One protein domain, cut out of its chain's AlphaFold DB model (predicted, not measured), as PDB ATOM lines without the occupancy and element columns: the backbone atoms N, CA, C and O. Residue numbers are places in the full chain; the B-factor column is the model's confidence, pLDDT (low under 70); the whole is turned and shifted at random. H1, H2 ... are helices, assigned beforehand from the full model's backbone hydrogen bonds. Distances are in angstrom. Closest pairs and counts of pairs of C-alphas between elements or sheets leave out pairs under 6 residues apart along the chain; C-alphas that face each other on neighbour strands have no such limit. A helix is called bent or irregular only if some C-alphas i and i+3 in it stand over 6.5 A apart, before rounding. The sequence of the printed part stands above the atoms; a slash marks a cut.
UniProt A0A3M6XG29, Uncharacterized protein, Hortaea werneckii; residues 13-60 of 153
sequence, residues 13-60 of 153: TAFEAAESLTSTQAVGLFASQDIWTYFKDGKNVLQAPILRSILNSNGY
ATOM      1  N   THR A  13     294.311 306.670 207.630       95.75
ATOM      2  CA  THR A  13     293.737 306.543 208.979       95.75
ATOM      3  C   THR A  13     292.236 306.842 209.010       95.75
ATOM      4  O   THR A  13     291.475 306.126 209.654       95.75
ATOM      5  N   ALA A  14     291.790 307.888 208.313       95.44
ATOM      6  CA  ALA A  14     290.378 308.246 208.248       95.44
ATOM      7  C   ALA A  14     289.559 307.225 207.442       95.44
ATOM      8  O   ALA A  14     288.424 306.951 207.811       95.44
ATOM      9  N   PHE A  15     290.117 306.656 206.370       95.62
ATOM     10  CA  PHE A  15     289.471 305.594 205.594       95.62
ATOM     11  C   PHE A  15     289.355 304.297 206.405       95.62
ATOM     12  O   PHE A  15     288.276 303.718 206.510       95.62
ATOM     13  N   GLU A  16     290.459 303.869 207.019       95.75
ATOM     14  CA  GLU A  16     290.571 302.635 207.803       95.75
ATOM     15  C   GLU A  16     289.763 302.684 209.102       95.75
ATOM     16  O   GLU A  16     289.349 301.642 209.603       95.75
ATOM     17  N   ALA A  17     289.435 303.879 209.610       95.62
ATOM     18  CA  ALA A  17     288.527 304.023 210.747       95.62
ATOM     19  C   ALA A  17     287.213 303.251 210.535       95.62
ATOM     20  O   ALA A  17     286.685 302.695 211.499       95.62
ATOM     21  N   ALA A  18     286.735 303.145 209.285       95.25
ATOM     22  CA  ALA A  18     285.538 302.394 208.909       95.25
ATOM     23  C   ALA A  18     285.525 300.941 209.416       95.25
ATOM     24  O   ALA A  18     284.448 300.433 209.718       95.25
ATOM     25  N   GLU A  19     286.683 300.291 209.573       96.19
ATOM     26  CA  GLU A  19     286.784 298.910 210.073       96.19
ATOM     27  C   GLU A  19     286.300 298.754 211.521       96.19
ATOM     28  O   GLU A  19     285.923 297.664 211.944       96.19
ATOM     29  N   SER A  20     286.290 299.849 212.281       97.00
ATOM     30  CA  SER A  20     285.896 299.874 213.694       97.00
ATOM     31  C   SER A  20     284.540 300.540 213.949       97.00
ATOM     32  O   SER A  20     284.067 300.557 215.087       97.00
ATOM     33  N   LEU A  21     283.903 301.094 212.912       97.12
ATOM     34  CA  LEU A  21     282.652 301.842 213.036       97.12
ATOM     35  C   LEU A  21     281.427 300.954 212.815       97.12
ATOM     36  O   LEU A  21     281.383 300.092 211.939       97.12
ATOM     37  N   THR A  22     280.364 301.240 213.562       97.44
ATOM     38  CA  THR A  22     279.013 300.788 213.203       97.44
ATOM     39  C   THR A  22     278.528 301.489 211.933       97.44
ATOM     40  O   THR A  22     278.995 302.577 211.597       97.44
ATOM     41  N   SER A  23     277.518 300.919 211.267       92.06
ATOM     42  CA  SER A  23     276.902 301.534 210.079       92.06
ATOM     43  C   SER A  23     276.458 302.984 210.330       92.06
ATOM     44  O   SER A  23     276.804 303.877 209.561       92.06
ATOM     45  N   THR A  24     275.792 303.261 211.458       93.69
ATOM     46  CA  THR A  24     275.347 304.620 211.814       93.69
ATOM     47  C   THR A  24     276.512 305.594 211.983       93.69
ATOM     48  O   THR A  24     276.441 306.731 211.521       93.69
ATOM     49  N   GLN A  25     277.599 305.159 212.626       96.81
ATOM     50  CA  GLN A  25     278.786 305.998 212.790       96.81
ATOM     51  C   GLN A  25     279.494 306.238 211.454       96.81
ATOM     52  O   GLN A  25     279.902 307.364 211.189       96.81
ATOM     53  N   ALA A  26     279.606 305.213 210.607       95.56
ATOM     54  CA  ALA A  26     280.199 305.338 209.281       95.56
ATOM     55  C   ALA A  26     279.396 306.309 208.402       95.56
ATOM     56  O   ALA A  26     279.983 307.197 207.789       95.56
ATOM     57  N   VAL A  27     278.061 306.213 208.396       92.31
ATOM     58  CA  VAL A  27     277.196 307.175 207.694       92.31
ATOM     59  C   VAL A  27     277.438 308.591 208.211       92.31
ATOM     60  O   VAL A  27     277.690 309.484 207.412       92.31
ATOM     61  N   GLY A  28     277.426 308.802 209.529       94.06
ATOM     62  CA  GLY A  28     277.662 310.127 210.108       94.06
ATOM     63  C   GLY A  28     279.047 310.697 209.787       94.06
ATOM     64  O   GLY A  28     279.172 311.894 209.546       94.06
ATOM     65  N   LEU A  29     280.079 309.849 209.756       94.62
ATOM     66  CA  LEU A  29     281.450 310.270 209.485       94.62
ATOM     67  C   LEU A  29     281.683 310.579 208.003       94.62
ATOM     68  O   LEU A  29     282.293 311.597 207.696       94.62
ATOM     69  N   PHE A  30     281.213 309.723 207.091       96.00
ATOM     70  CA  PHE A  30     281.538 309.794 205.661       96.00
ATOM     71  C   PHE A  30     280.454 310.452 204.795       96.00
ATOM     72  O   PHE A  30     280.647 310.582 203.583       96.00
ATOM     73  N   ALA A  31     279.326 310.874 205.376       93.69
ATOM     74  CA  ALA A  31     278.256 311.544 204.640       93.69
ATOM     75  C   ALA A  31     278.789 312.714 203.798       93.69
ATOM     76  O   ALA A  31     279.559 313.550 204.271       93.69
ATOM     77  N   SER A  32     278.343 312.771 202.541       92.56
ATOM     78  CA  SER A  32     278.686 313.824 201.574       92.56
ATOM     79  C   SER A  32     280.171 313.929 201.200       92.56
ATOM     80  O   SER A  32     280.563 314.891 200.539       92.56
ATOM     81  N   GLN A  33     281.005 312.956 201.577       95.81
ATOM     82  CA  GLN A  33     282.410 312.922 201.178       95.81
ATOM     83  C   GLN A  33     282.610 312.170 199.860       95.81
ATOM     84  O   GLN A  33     281.964 311.158 199.586       95.81
ATOM     85  N   ASP A  34     283.555 312.639 199.043       95.62
ATOM     86  CA  ASP A  34     283.964 311.927 197.834       95.62
ATOM     87  C   ASP A  34     284.988 310.835 198.181       95.62
ATOM     88  O   ASP A  34     286.171 311.120 198.391       95.62
ATOM     89  N   ILE A  35     284.552 309.573 198.176       94.94
ATOM     90  CA  ILE A  35     285.401 308.409 198.470       94.94
ATOM     91  C   ILE A  35     286.676 308.351 197.611       94.94
ATOM     92  O   ILE A  35     287.708 307.859 198.064       94.94
ATOM     93  N   TRP A  36     286.667 308.886 196.387       96.31
ATOM     94  CA  TRP A  36     287.826 308.815 195.491       96.31
ATOM     95  C   TRP A  36     288.994 309.662 195.980       96.31
ATOM     96  O   TRP A  36     290.148 309.360 195.681       96.31
ATOM     97  N   THR A  37     288.721 310.693 196.772       96.44
ATOM     98  CA  THR A  37     289.755 311.586 197.301       96.44
ATOM     99  C   THR A  37     290.666 310.910 198.329       96.44
ATOM    100  O   THR A  37     291.802 311.348 198.488       96.44
ATOM    101  N   TYR A  38     290.231 309.806 198.944       96.75
ATOM    102  CA  TYR A  38     291.048 308.988 199.848       96.75
ATOM    103  C   TYR A  38     292.160 308.213 199.129       96.75
ATOM    104  O   TYR A  38     293.167 307.845 199.737       96.75
ATOM    105  N   PHE A  39     292.014 307.980 197.823       96.56
ATOM    106  CA  PHE A  39     292.952 307.193 197.028       96.56
ATOM    107  C   PHE A  39     293.922 308.090 196.251       96.56
ATOM    108  O   PHE A  39     293.563 309.154 195.739       96.56
ATOM    109  N   LYS A  40     295.175 307.644 196.118       95.38
ATOM    110  CA  LYS A  40     296.207 308.322 195.312       95.38
ATOM    111  C   LYS A  40     295.801 308.409 193.839       95.38
ATOM    112  O   LYS A  40     295.944 309.463 193.232       95.38
ATOM    113  N   ASP A  41     295.217 307.329 193.322       93.44
ATOM    114  CA  ASP A  41     294.817 307.185 191.915       93.44
ATOM    115  C   ASP A  41     293.323 307.502 191.678       93.44
ATOM    116  O   ASP A  41     292.790 307.268 190.590       93.44
ATOM    117  N   GLY A  42     292.613 308.008 192.694       95.06
ATOM    118  CA  GLY A  42     291.177 308.277 192.615       95.06
ATOM    119  C   GLY A  42     290.362 307.047 192.201       95.06
ATOM    120  O   GLY A  42     290.634 305.923 192.625       95.06
ATOM    121  N   LYS A  43     289.390 307.247 191.301       95.62
ATOM    122  CA  LYS A  43     288.548 306.183 190.715       95.62
ATOM    123  C   LYS A  43     289.344 305.056 190.054       95.62
ATOM    124  O   LYS A  43     288.852 303.929 189.984       95.62
ATOM    125  N   ASN A  44     290.569 305.322 189.593       95.31
ATOM    126  CA  ASN A  44     291.392 304.308 188.933       95.31
ATOM    127  C   ASN A  44     291.820 303.187 189.883       95.31
ATOM    128  O   ASN A  44     292.233 302.131 189.404       95.31
ATOM    129  N   VAL A  45     291.648 303.353 191.202       93.56
ATOM    130  CA  VAL A  45     291.818 302.257 192.162       93.56
ATOM    131  C   VAL A  45     290.980 301.036 191.768       93.56
ATOM    132  O   VAL A  45     291.481 299.918 191.832       93.56
ATOM    133  N   LEU A  46     289.769 301.234 191.231       93.00
ATOM    134  CA  LEU A  46     288.884 300.147 190.798       93.00
ATOM    135  C   LEU A  46     289.428 299.331 189.618       93.00
ATOM    136  O   LEU A  46     288.905 298.257 189.339       93.00
ATOM    137  N   GLN A  47     290.459 299.811 188.917       94.12
ATOM    138  CA  GLN A  47     291.121 299.057 187.849       94.12
ATOM    139  C   GLN A  47     292.139 298.045 188.385       94.12
ATOM    140  O   GLN A  47     292.647 297.231 187.616       94.12
ATOM    141  N   ALA A  48     292.443 298.068 189.688       93.75
ATOM    142  CA  ALA A  48     293.315 297.076 190.295       93.75
ATOM    143  C   ALA A  48     292.747 295.661 190.055       93.75
ATOM    144  O   ALA A  48     291.572 295.432 190.358       93.75
ATOM    145  N   PRO A  49     293.556 294.695 189.568       94.44
ATOM    146  CA  PRO A  49     293.068 293.358 189.225       94.44
ATOM    147  C   PRO A  49     292.302 292.671 190.359       94.44
ATOM    148  O   PRO A  49     291.265 292.062 190.119       94.44
ATOM    149  N   ILE A  50     292.761 292.836 191.604       93.25
ATOM    150  CA  ILE A  50     292.082 292.284 192.781       93.25
ATOM    151  C   ILE A  50     290.689 292.890 192.993       93.25
ATOM    152  O   ILE A  50     289.733 292.156 193.220       93.25
ATOM    153  N   LEU A  51     290.536 294.210 192.845       92.62
ATOM    154  CA  LEU A  51     289.237 294.867 192.997       92.62
ATOM    155  C   LEU A  51     288.298 294.518 191.844       92.62
ATOM    156  O   LEU A  51     287.127 294.248 192.083       92.62
ATOM    157  N   ARG A  52     288.805 294.428 190.607       93.19
ATOM    158  CA  ARG A  52     288.019 293.916 189.476       93.19
ATOM    159  C   ARG A  52     287.553 292.486 189.703       93.19
ATOM    160  O   ARG A  52     286.388 292.198 189.463       93.19
ATOM    161  N   SER A  53     288.424 291.620 190.212       93.75
ATOM    162  CA  SER A  53     288.058 290.247 190.562       93.75
ATOM    163  C   SER A  53     286.954 290.210 191.621       93.75
ATOM    164  O   SER A  53     285.984 289.476 191.459       93.75
ATOM    165  N   ILE A  54     287.064 291.021 192.679       93.50
ATOM    166  CA  ILE A  54     286.053 291.102 193.745       93.50
ATOM    167  C   ILE A  54     284.727 291.640 193.203       93.50
ATOM    168  O   ILE A  54     283.683 291.068 193.496       93.50
ATOM    169  N   LEU A  55     284.747 292.700 192.393       91.88
ATOM    170  CA  LEU A  55     283.533 293.268 191.800       91.88
ATOM    171  C   LEU A  55     282.856 292.279 190.850       91.88
ATOM    172  O   LEU A  55     281.652 292.078 190.951       91.88
ATOM    173  N   ASN A  56     283.619 291.602 189.992       89.94
ATOM    174  CA  ASN A  56     283.082 290.567 189.110       89.94
ATOM    175  C   ASN A  56     282.491 289.393 189.903       89.94
ATOM    176  O   ASN A  56     281.513 288.797 189.472       89.94
ATOM    177  N   SER A  57     283.062 289.077 191.069       90.56
ATOM    178  CA  SER A  57     282.571 287.998 191.921       90.56
ATOM    179  C   SER A  57     281.429 288.402 192.851       90.56
ATOM    180  O   SER A  57     280.688 287.524 193.249       90.56
ATOM    181  N   ASN A  58     281.285 289.661 193.266       89.19
ATOM    182  CA  ASN A  58     280.376 290.025 194.370       89.19
ATOM    183  C   ASN A  58     279.585 291.321 194.135       89.19
ATOM    184  O   ASN A  58     278.636 291.599 194.858       89.19
ATOM    185  N   GLY A  59     279.998 292.145 193.173       86.62
ATOM    186  CA  GLY A  59     279.509 293.516 193.005       86.62
ATOM    187  C   GLY A  59     278.363 293.677 192.010       86.62
ATOM    188  O   GLY A  59     277.745 294.739 191.980       86.62
ATOM    189  N   TYR A  60     278.072 292.661 191.196       86.56
ATOM    190  CA  TYR A  60     277.052 292.735 190.150       86.56
ATOM    191  C   TYR A  60     275.860 291.838 190.475       86.56
ATOM    192  O   TYR A  60     275.977 290.614 190.555       86.56
TER     193      TYR A  60
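AT A GLANCE: This is residues 13 to 60 of the 153 residues of an uncharacterized protein of Hortaea werneckii (UniProt A0A3M6XG29). The longest helix, H5, makes one leg of an open arch of short helices; the other leg is the pair H1 and H2, side by side and running opposite ways, and H4 and H3 bridge the two legs, with the space between the legs empty. H5 and H4 make a corner, while H3 comes near both H4 and H1. The printed part has 48 residues with five named helices, in the order H1, H2, H3, H4, H5, and no named strand; the class is all helix. The whole is loose, with a radius of gyration of the C-alphas of 12.5 A, and the C-alphas span 30 by 23 by 18 A.

IN THESE COORDINATES: H5 is the longest helix, residues 49 to 58, 14.1 A from its first to its last C-alpha; C-alpha 58 is at (280.376, 290.025, 194.370). Before it comes H4, residues 42 to 47, 10.4 A long, and before that H3, residues 35 to 38, 5.8 A long. H2 is residues 23 to 30, 10.5 A long, with C-alpha 23 at (276.902, 301.534, 210.079). H1 is residues 13 to 20, 11.3 A long, beginning with C-alpha 13 at (293.737, 306.543, 208.979). H1 and H4 are neither bent nor irregular, but only just: C-alphas 15 and 18 are 6.1 A apart, and so are C-alphas 42 and 45.

HOW THE PARTS SIT: H5 and H4 are close but not clearly touching, about perpendicular at 75 degrees; their closest C-alphas, those of Arg 52 and Leu 46, are 6.4 A apart. H4 and H3 are close but not clearly touching, with the closest C-alphas, those of Gly 42 and Trp 36, 4.4 A apart. H3 and H1 are close but not clearly touching; the closest C-alphas, those of Tyr 38 and Phe 15, are 6.9 A apart. H1 and H2 are close but not clearly touching, at a shallow tilt of 6 degrees, opposite ways, and their closest C-alphas, those of Ala 18 and Ala 26, are 6.1 A apart. H5 is apart from H1, H2 and H3, H4 is apart from H1 and H2, and H2 is apart from H3. In H2 and H5 every O i to N i+4 pair is within hydrogen-bond range. In H1 1 of 4 such pairs is within range, beside 3 of 5 O i to N i+3 pairs; in H4 0 of 2, beside 3 of 3; H3 is too short for an O i to N i+4 pair.

THE WHOLE: The two C-alphas farthest apart, those of Gly 28 and Pro 49, are 30.9 A from each other. The printed part, residues 13 to 60, has no cut, and its four links between helices are tight. The mean pLDDT of the printed part is 94.2, and no printed residue is under 70.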